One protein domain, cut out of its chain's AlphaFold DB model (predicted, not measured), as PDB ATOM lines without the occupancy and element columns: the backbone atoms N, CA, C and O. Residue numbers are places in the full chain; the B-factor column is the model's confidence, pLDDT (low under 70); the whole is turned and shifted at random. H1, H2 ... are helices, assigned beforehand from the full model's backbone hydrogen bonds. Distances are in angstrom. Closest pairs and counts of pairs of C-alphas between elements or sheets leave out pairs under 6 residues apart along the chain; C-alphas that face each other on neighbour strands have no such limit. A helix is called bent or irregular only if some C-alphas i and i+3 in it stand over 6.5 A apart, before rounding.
ATOM      1  N   VAL A  13       9.720  14.115 156.439       48.19
ATOM      2  CA  VAL A  13      10.963  14.832 156.766       48.19
ATOM      3  C   VAL A  13      11.152  16.062 155.871       48.19
ATOM      4  O   VAL A  13      11.485  17.134 156.373       48.19
ATOM      5  N   THR A  14      10.879  15.964 154.566       42.91
ATOM      6  CA  THR A  14      10.957  17.123 153.656       42.91
ATOM      7  C   THR A  14       9.838  18.136 153.896       42.91
ATOM      8  O   THR A  14      10.112  19.333 153.887       42.91
ATOM      9  N   ALA A  15       8.619  17.698 154.224       43.72
ATOM     10  CA  ALA A  15       7.548  18.591 154.660       43.72
ATOM     11  C   ALA A  15       7.914  19.303 155.971       43.72
ATOM     12  O   ALA A  15       7.747  20.512 156.058       43.72
ATOM     13  N   THR A  16       8.509  18.618 156.956       48.28
ATOM     14  CA  THR A  16       8.985  19.290 158.181       48.28
ATOM     15  C   THR A  16      10.146  20.254 157.937       48.28
ATOM     16  O   THR A  16      10.240  21.263 158.633       48.28
ATOM     17  N   LEU A  17      11.006  19.977 156.950       46.69
ATOM     18  CA  LEU A  17      12.143  20.833 156.594       46.69
ATOM     19  C   LEU A  17      11.710  22.132 155.901       46.69
ATOM     20  O   LEU A  17      12.361  23.150 156.109       46.69
ATOM     21  N   PHE A  18      10.619  22.121 155.129       47.53
ATOM     22  CA  PHE A  18      10.121  23.313 154.426       47.53
ATOM     23  C   PHE A  18       8.982  24.058 155.153       47.53
ATOM     24  O   PHE A  18       8.840  25.255 154.951       47.53
ATOM     25  N   SER A  19       8.195  23.399 156.014       51.69
ATOM     26  CA  SER A  19       6.890  23.914 156.487       51.69
ATOM     27  C   SER A  19       6.884  24.666 157.830       51.69
ATOM     28  O   SER A  19       5.814  25.029 158.311       51.69
ATOM     29  N   SER A  20       8.016  24.858 158.513       59.47
ATOM     30  CA  SER A  20       7.992  25.432 159.878       59.47
ATOM     31  C   SER A  20       9.041  26.504 160.114       59.47
ATOM     32  O   SER A  20       9.617  26.597 161.195       59.47
ATOM     33  N   CYS A  21       9.298  27.338 159.106       67.88
ATOM     34  CA  CYS A  21      10.272  28.425 159.190       67.88
ATOM     35  C   CYS A  21      10.062  29.292 160.441       67.88
ATOM     36  O   CYS A  21      11.038  29.670 161.088       67.88
ATOM     37  N   VAL A  22       8.805  29.559 160.825       74.50
ATOM     38  CA  VAL A  22       8.484  30.411 161.976       74.50
ATOM     39  C   VAL A  22       8.664  29.657 163.291       74.50
ATOM     40  O   VAL A  22       9.407  30.126 164.154       74.50
ATOM     41  N   THR A  23       8.088  28.460 163.446       80.75
ATOM     42  CA  THR A  23       8.285  27.656 164.665       80.75
ATOM     43  C   THR A  23       9.757  27.288 164.877       80.75
ATOM     44  O   THR A  23      10.274  27.409 165.989       80.75
ATOM     45  N   GLN A  24      10.478  26.897 163.825       76.38
ATOM     46  CA  GLN A  24      11.913  26.610 163.898       76.38
ATOM     47  C   GLN A  24      12.737  27.861 164.186       76.38
ATOM     48  O   GLN A  24      13.696  27.766 164.943       76.38
ATOM     49  N   SER A  25      12.365  29.028 163.651       79.06
ATOM     50  CA  SER A  25      13.021  30.300 163.979       79.06
ATOM     51  C   SER A  25      12.824  30.676 165.451       79.06
ATOM     52  O   SER A  25      13.778  31.057 166.131       79.06
ATOM     53  N   VAL A  26      11.621  30.475 165.995       82.81
ATOM     54  CA  VAL A  26      11.330  30.686 167.421       82.81
ATOM     55  C   VAL A  26      12.130  29.718 168.295       82.81
ATOM     56  O   VAL A  26      12.734  30.135 169.282       82.81
ATOM     57  N   ILE A  27      12.210  28.440 167.914       84.75
ATOM     58  CA  ILE A  27      13.014  27.437 168.627       84.75
ATOM     59  C   ILE A  27      14.514  27.751 168.524       84.75
ATOM     60  O   ILE A  27      15.231  27.637 169.517       84.75
ATOM     61  N   ALA A  28      14.999  28.157 167.352       84.00
ATOM     62  CA  ALA A  28      16.395  28.525 167.136       84.00
ATOM     63  C   ALA A  28      16.772  29.757 167.970       84.00
ATOM     64  O   ALA A  28      17.781  29.745 168.669       84.00
ATOM     65  N   THR A  29      15.890  30.759 168.017       84.06
ATOM     66  CA  THR A  29      16.016  31.936 168.889       84.06
ATOM     67  C   THR A  29      16.036  31.537 170.364       84.06
ATOM     68  O   THR A  29      16.874  32.014 171.134       84.06
ATOM     69  N   ALA A  30      15.174  30.601 170.763       85.00
ATOM     70  CA  ALA A  30      15.147  30.099 172.130       85.00
ATOM     71  C   ALA A  30      16.448  29.386 172.525       85.00
ATOM     72  O   ALA A  30      16.885  29.474 173.673       85.00
ATOM     73  N   LYS A  31      17.087  28.711 171.564       82.88
ATOM     74  CA  LYS A  31      18.362  28.001 171.730       82.88
ATOM     75  C   LYS A  31      19.598  28.874 171.494       82.88
ATOM     76  O   LYS A  31      20.698  28.427 171.804       82.88
ATOM     77  N   GLY A  32      19.440  30.086 170.959       81.31
ATOM     78  CA  GLY A  32      20.562  30.936 170.545       81.31
ATOM     79  C   GLY A  32      21.312  30.412 169.312       81.31
ATOM     80  O   GLY A  32      22.439  30.832 169.048       81.31
ATOM     81  N   THR A  33      20.712  29.485 168.561       84.19
ATOM     82  CA  THR A  33      21.300  28.900 167.350       84.19
ATOM     83  C   THR A  33      20.840  29.657 166.104       84.19
ATOM     84  O   THR A  33      19.771  30.271 166.133       84.19
ATOM     85  N   PRO A  34      21.591  29.590 164.993       80.31
ATOM     86  CA  PRO A  34      21.102  30.060 163.702       80.31
ATOM     87  C   PRO A  34      19.783  29.367 163.335       80.31
ATOM     88  O   PRO A  34      19.629  28.157 163.529       80.31
ATOM     89  N   GLY A  35      18.816  30.149 162.866       78.56
ATOM     90  CA  GLY A  35      17.552  29.662 162.337       78.56
ATOM     91  C   GLY A  35      17.667  29.214 160.876       78.56
ATOM     92  O   GLY A  35      18.673  29.462 160.218       78.56
ATOM     93  N   PRO A  36      16.613  28.589 160.330       69.12
ATOM     94  CA  PRO A  36      16.609  28.090 158.951       69.12
ATOM     95  C   PRO A  36      16.697  29.196 157.883       69.12
ATOM     96  O   PRO A  36      17.054  28.911 156.746       69.12
ATOM     97  N   MET A  37      16.375  30.444 158.246       71.75
ATOM     98  CA  MET A  37      16.443  31.622 157.368       71.75
ATOM     99  C   MET A  37      17.681  32.494 157.621       71.75
ATOM    100  O   MET A  37      17.857  33.517 156.958       71.75
ATOM    101  N   ASP A  38      18.508  32.142 158.606       72.94
ATOM    102  CA  ASP A  38      19.705  32.914 158.921       72.94
ATOM    103  C   ASP A  38      20.848  32.561 157.938       72.94
ATOM    104  O   ASP A  38      20.923  31.431 157.444       72.94
ATOM    105  N   PRO A  39      21.764  33.502 157.636       75.69
ATOM    106  CA  PRO A  39      22.943  33.223 156.821       75.69
ATOM    107  C   PRO A  39      23.835  32.136 157.450       75.69
ATOM    108  O   PRO A  39      23.918  32.057 158.679       75.69
ATOM    109  N   PRO A  40      24.569  31.346 156.644       73.19
ATOM    110  CA  PRO A  40      25.393  30.239 157.141       73.19
ATOM    111  C   PRO A  40      26.497  30.668 158.123       73.19
ATOM    112  O   PRO A  40      26.876  29.880 158.984       73.19
ATOM    113  N   ASP A  41      26.958  31.920 158.052       77.94
ATOM    114  CA  ASP A  41      28.048  32.456 158.883       77.94
ATOM    115  C   ASP A  41      27.555  33.284 160.078       77.94
ATOM    116  O   ASP A  41      28.264  34.146 160.608       77.94
ATOM    117  N   MET A  42      26.306  33.083 160.498       74.56
ATOM    118  CA  MET A  42      25.742  33.887 161.567       74.56
ATOM    119  C   MET A  42      26.402  33.581 162.927       74.56
ATOM    120  O   MET A  42      26.456  32.417 163.336       74.56
ATOM    121  N   PRO A  43      26.858  34.606 163.677       78.00
ATOM    122  CA  PRO A  43      27.428  34.394 165.000       78.00
ATOM    123  C   PRO A  43      26.380  33.828 165.979       78.00
ATOM    124  O   PRO A  43      25.195  34.170 165.876       78.00
ATOM    125  N   PRO A  44      26.795  33.007 166.966       73.25
ATOM    126  CA  PRO A  44      25.903  32.519 168.014       73.25
ATOM    127  C   PRO A  44      25.220  33.682 168.748       73.25
ATOM    128  O   PRO A  44      25.880  34.636 169.163       73.25
ATOM    129  N   ARG A  45      23.896  33.608 168.919       79.38
ATOM    130  CA  ARG A  45      23.123  34.598 169.688       79.38
ATOM    131  C   ARG A  45      22.965  34.109 171.127       79.38
ATOM    132  O   ARG A  45      23.022  32.911 171.399       79.38
ATOM    133  N   GLN A  46      22.725  35.026 172.064       86.25
ATOM    134  CA  GLN A  46      22.320  34.614 173.409       86.25
ATOM    135  C   GLN A  46      20.969  33.878 173.352       86.25
ATOM    136  O   GLN A  46      20.052  34.356 172.676       86.25
ATOM    137  N   PRO A  47      20.831  32.738 174.054       87.12
ATOM    138  CA  PRO A  47      19.583  31.992 174.087       87.12
ATOM    139  C   PRO A  47      18.495  32.798 174.799       87.12
ATOM    140  O   PRO A  47      18.707  33.312 175.898       87.12
ATOM    141  N   GLN A  48      17.315  32.887 174.183       87.31
ATOM    142  CA  GLN A  48      16.145  33.557 174.752       87.31
ATOM    143  C   GLN A  48      15.081  32.518 175.131       87.31
ATOM    144  O   GLN A  48      14.120  32.331 174.387       87.31
ATOM    145  N   PRO A  49      15.200  31.827 176.279       85.56
ATOM    146  CA  PRO A  49      14.312  30.713 176.623       85.56
ATOM    147  C   PRO A  49      12.829  31.113 176.697       85.56
ATOM    148  O   PRO A  49      11.957  30.280 176.467       85.56
ATOM    149  N   LEU A  50      12.530  32.396 176.937       88.12
ATOM    150  CA  LEU A  50      11.173  32.951 176.880       88.12
ATOM    151  C   LEU A  50      10.506  32.780 175.506       88.12
ATOM    152  O   LEU A  50       9.283  32.692 175.437       88.12
ATOM    153  N   ALA A  51      11.278  32.660 174.424       85.00
ATOM    154  CA  ALA A  51      10.744  32.424 173.086       85.00
ATOM    155  C   ALA A  51      10.006  31.075 172.971       85.00
ATOM    156  O   ALA A  51       9.083  30.964 172.170       85.00
ATOM    157  N   TYR A  52      10.296  30.078 173.823       81.56
ATOM    158  CA  TYR A  52       9.503  28.839 173.865       81.56
ATOM    159  C   TYR A  52       8.028  29.081 174.210       81.56
ATOM    160  O   TYR A  52       7.170  28.322 173.764       81.56
ATOM    161  N   ALA A  53       7.709  30.153 174.943       88.12
ATOM    162  CA  ALA A  53       6.328  30.508 175.267       88.12
ATOM    163  C   ALA A  53       5.515  30.927 174.033       88.12
ATOM    164  O   ALA A  53       4.289  30.883 174.064       88.12
ATOM    165  N   LEU A  54       6.183  31.307 172.939       84.12
ATOM    166  CA  LEU A  54       5.530  31.664 171.684       84.12
ATOM    167  C   LEU A  54       5.197  30.431 170.840       84.12
ATOM    168  O   LEU A  54       4.307  30.504 170.001       84.12
ATOM    169  N   VAL A  55       5.839  29.281 171.070       81.38
ATOM    170  CA  VAL A  55       5.623  28.060 170.272       81.38
ATOM    171  C   VAL A  55       4.141  27.650 170.198       81.38
ATOM    172  O   VAL A  55       3.667  27.425 169.088       81.38
ATOM    173  N   PRO A  56       3.355  27.630 171.294       79.50
ATOM    174  CA  PRO A  56       1.925  27.313 171.227       79.50
ATOM    175  C   PRO A  56       1.094  28.314 170.411       79.50
ATOM    176  O   PRO A  56       0.016  27.962 169.945       79.50
ATOM    177  N   LEU A  57       1.580  29.549 170.242       81.88
ATOM    178  CA  LEU A  57       0.944  30.577 169.417       81.88
ATOM    179  C   LEU A  57       1.316  30.417 167.937       81.88
ATOM    180  O   LEU A  57       0.478  30.633 167.066       81.88
ATOM    181  N   VAL A  58       2.563  30.034 167.654       76.44
ATOM    182  CA  VAL A  58       3.097  29.972 166.286       76.44
ATOM    183  C   VAL A  58       2.765  28.646 165.598       76.44
ATOM    184  O   VAL A  58       2.457  28.629 164.411       76.44
ATOM    185  N   VAL A  59       2.749  27.535 166.340       79.06
ATOM    186  CA  VAL A  59       2.464  26.195 165.797       79.06
ATOM    187  C   VAL A  59       1.110  26.119 165.074       79.06
ATOM    188  O   VAL A  59       1.072  25.586 163.968       79.06
ATOM    189  N   PRO A  60      -0.003  26.659 165.610       73.00
ATOM    190  CA  PRO A  60      -1.273  26.675 164.886       73.00
ATOM    191  C   PRO A  60      -1.221  27.490 163.591       73.00
ATOM    192  O   PRO A  60      -1.862  27.110 162.616       73.00
ATOM    193  N   ILE A  61      -0.453  28.586 163.568       70.75
ATOM    194  CA  ILE A  61      -0.273  29.420 162.372       70.75
ATOM    195  C   ILE A  61       0.451  28.605 161.300       70.75
ATOM    196  O   ILE A  61      -0.066  28.476 160.192       70.75
ATOM    197  N   ASP A  62       1.570  27.968 161.648       65.50
ATOM    198  CA  ASP A  62       2.309  27.106 160.718       65.50
ATOM    199  C   ASP A  62       1.415  25.968 160.183       65.50
ATOM    200  O   ASP A  62       1.408  25.699 158.985       65.50
ATOM    201  N   ILE A  63       0.577  25.349 161.026       70.31
ATOM    202  CA  ILE A  63      -0.350  24.279 160.606       70.31
ATOM    203  C   ILE A  63      -1.425  24.782 159.626       70.31
ATOM    204  O   ILE A  63      -1.794  24.056 158.703       70.31
ATOM    205  N   VAL A  64      -1.946  26.000 159.810       71.88
ATOM    206  CA  VAL A  64      -2.991  26.572 158.940       71.88
ATOM    207  C   VAL A  64      -2.427  27.027 157.595       71.88
ATOM    208  O   VAL A  64      -3.094  26.873 156.573       71.88
ATOM    209  N   PHE A  65      -1.211  27.574 157.575       66.31
ATOM    210  CA  PHE A  65      -0.570  28.036 156.341       66.31
ATOM    211  C   PHE A  65       0.105  26.903 155.550       66.31
ATOM    212  O   PHE A  65       0.299  27.036 154.339       66.31
ATOM    213  N   TRP A  66       0.359  25.754 156.182       66.31
ATOM    214  CA  TRP A  66       0.985  24.584 155.558       66.31
ATOM    215  C   TRP A  66       0.329  24.108 154.243       66.31
ATOM    216  O   TRP A  66       1.049  23.909 153.258       66.31
ATOM    217  N   PRO A  67      -1.007  23.953 154.134       61.78
ATOM    218  CA  PRO A  67      -1.630  23.491 152.893       61.78
ATOM    219  C   PRO A  67      -1.500  24.513 151.757       61.78
ATOM    220  O   PRO A  67      -1.442  24.132 150.589       61.78
ATOM    221  N   ILE A  68      -1.449  25.806 152.094       63.59
ATOM    222  CA  ILE A  68      -1.339  26.899 151.122       63.59
ATOM    223  C   ILE A  68       0.062  26.905 150.511       63.59
ATOM    224  O   ILE A  68       0.189  26.944 149.287       63.59
ATOM    225  N   GLU A  69       1.103  26.795 151.337       59.06
ATOM    226  CA  GLU A  69       2.484  26.676 150.860       59.06
ATOM    227  C   GLU A  69       2.685  25.402 150.033       59.06
ATOM    228  O   GLU A  69       3.259  25.462 148.947       59.06
ATOM    229  N   TYR A  70       2.136  24.265 150.475       61.66
ATOM    230  CA  TYR A  70       2.219  23.007 149.728       61.66
ATOM    231  C   TYR A  70       1.620  23.123 148.318       61.66
ATOM    232  O   TYR A  70       2.246  22.710 147.338       61.66
ATOM    233  N   LEU A  71       0.428  23.715 148.200       61.97
ATOM    234  CA  LEU A  71      -0.219  23.938 146.906       61.97
ATOM    235  C   LEU A  71       0.549  24.949 146.053       61.97
ATOM    236  O   LEU A  71       0.727  24.723 144.857       61.97
ATOM    237  N   TYR A  72       1.037  26.035 146.652       61.78
ATOM    238  CA  TYR A  72       1.821  27.043 145.947       61.78
ATOM    239  C   TYR A  72       3.117  26.455 145.368       61.78
ATOM    240  O   TYR A  72       3.394  26.625 144.178       61.78
ATOM    241  N   THR A  73       3.873  25.684 146.154       59.91
ATOM    242  CA  THR A  73       5.111  25.034 145.702       59.91
ATOM    243  C   THR A  73       4.844  23.957 144.652       59.91
ATOM    244  O   THR A  73       5.572  23.890 143.662       59.91
ATOM    245  N   GLN A  74       3.788  23.147 144.793       58.84
ATOM    246  CA  GLN A  74       3.376  22.190 143.755       58.84
ATOM    247  C   GLN A  74       3.096  22.899 142.422       58.84
ATOM    248  O   GLN A  74       3.600  22.477 141.379       58.84
ATOM    249  N   ASN A  75       2.371  24.020 142.458       55.81
ATOM    250  CA  ASN A  75       2.036  24.784 141.257       55.81
ATOM    251  C   ASN A  75       3.282  25.408 140.605       55.81
ATOM    252  O   ASN A  75       3.429  25.381 139.382       55.81
ATOM    253  N   GLN A  76       4.224  25.912 141.408       53.31
ATOM    254  CA  GLN A  76       5.500  26.408 140.889       53.31
ATOM    255  C   GLN A  76       6.372  25.293 140.310       53.31
ATOM    256  O   GLN A  76       6.998  25.506 139.278       53.31
ATOM    257  N   THR A  77       6.359  24.095 140.901       51.09
ATOM    258  CA  THR A  77       7.138  22.945 140.410       51.09
ATOM    259  C   THR A  77       6.651  22.480 139.035       51.09
ATOM    260  O   THR A  77       7.464  22.136 138.181       51.09
ATOM    261  N   ILE A  78       5.335  22.525 138.786       51.56
ATOM    262  CA  ILE A  78       4.748  22.236 137.467       51.56
ATOM    263  C   ILE A  78       5.155  23.309 136.448       51.56
ATOM    264  O   ILE A  78       5.482  22.992 135.304       51.56
ATOM    265  N   SER A  79       5.186  24.578 136.861       48.38
ATOM    266  CA  SER A  79       5.568  25.690 135.986       48.38
ATOM    267  C   SER A  79       7.080  25.785 135.737       48.38
ATOM    268  O   SER A  79       7.485  26.394 134.748       48.38
ATOM    269  N   SER A  80       7.914  25.221 136.616       46.75
ATOM    270  CA  SER A  80       9.378  25.300 136.543       46.75
ATOM    271  C   SER A  80      10.040  24.030 136.009       46.75
ATOM    272  O   SER A  80      11.256  24.024 135.828       46.75
TER     273      SER A  80
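Overview. This is residues 13 to 80 of the 91 residues of an uncharacterized protein of Terrimicrobium sacchariphilum (UniProt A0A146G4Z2). A long bent helix, H3, curves like a bow, and H2 packs along the inner side of its first arm, H3a, to make a helical hairpin. The long loop of residues 32 to 48 joins the two, short H1 turns off out of the plane of the bow, and residues 71 to 80, in the second arm H3b, stick out free. The printed part has 68 residues with three named helices, in the order H1, H2, H3, and no named strand; the class is all helix. The whole is loose, with a radius of gyration of the C-alphas of 14.0 A, and flat, spanning 42 by 29 by 16 A.

Arrangement. Look first at H3, residues 49 to 80: by its hydrogen bonds it was assigned as one helix, but it is bent, with C-alphas 64 and 67 6.9 A apart. Its arms, H3a with residues 49 to 64 and H3b with residues 67 to 80, stand at a steep tilt of 66 degrees. H3a is itself irregular, with C-alphas 53 and 56 6.8 A apart, and has a kink of 46 degrees near residue 57. H2, residues 21 to 31, touches H3a, and their closest C-alphas, those of Ala 30 and Pro 49, are 4.6 A apart. This hairpin has a shallow tilt of 12 degrees, opposite ways. H1, residues 13 to 18, meets H2 only through their link, and is apart from H3b, but only just, at 8.5 A. In H1, H2 and H3b every O i to N i+4 pair is within hydrogen-bond range; in H3a 5 of 12 are, beside 10 of 13 O i to N i+3 pairs.

Along the chain. Find C-alpha 49 at (14.312, 30.713, 176.623); from there H3a runs 25.1 A to C-alpha 64. H3b runs 19.8 A and ends at C-alpha 80, at (9.378, 25.300, 136.543). H2 begins at C-alpha 21, at (10.272, 28.425, 159.190), and runs 14.9 A; H1 is 8.8 A long.

Size, cuts and confidence. The C-alphas of Gln 46 and Ser 79, the two farthest apart, are 42.0 A apart. The printed part has no cut; the link from H1 to H2 is tight and that from H2 to H3 is long. The mean pLDDT of the printed part is 70.5, and residues 13 to 21, 36, 62 and 65 to 80 are under 70.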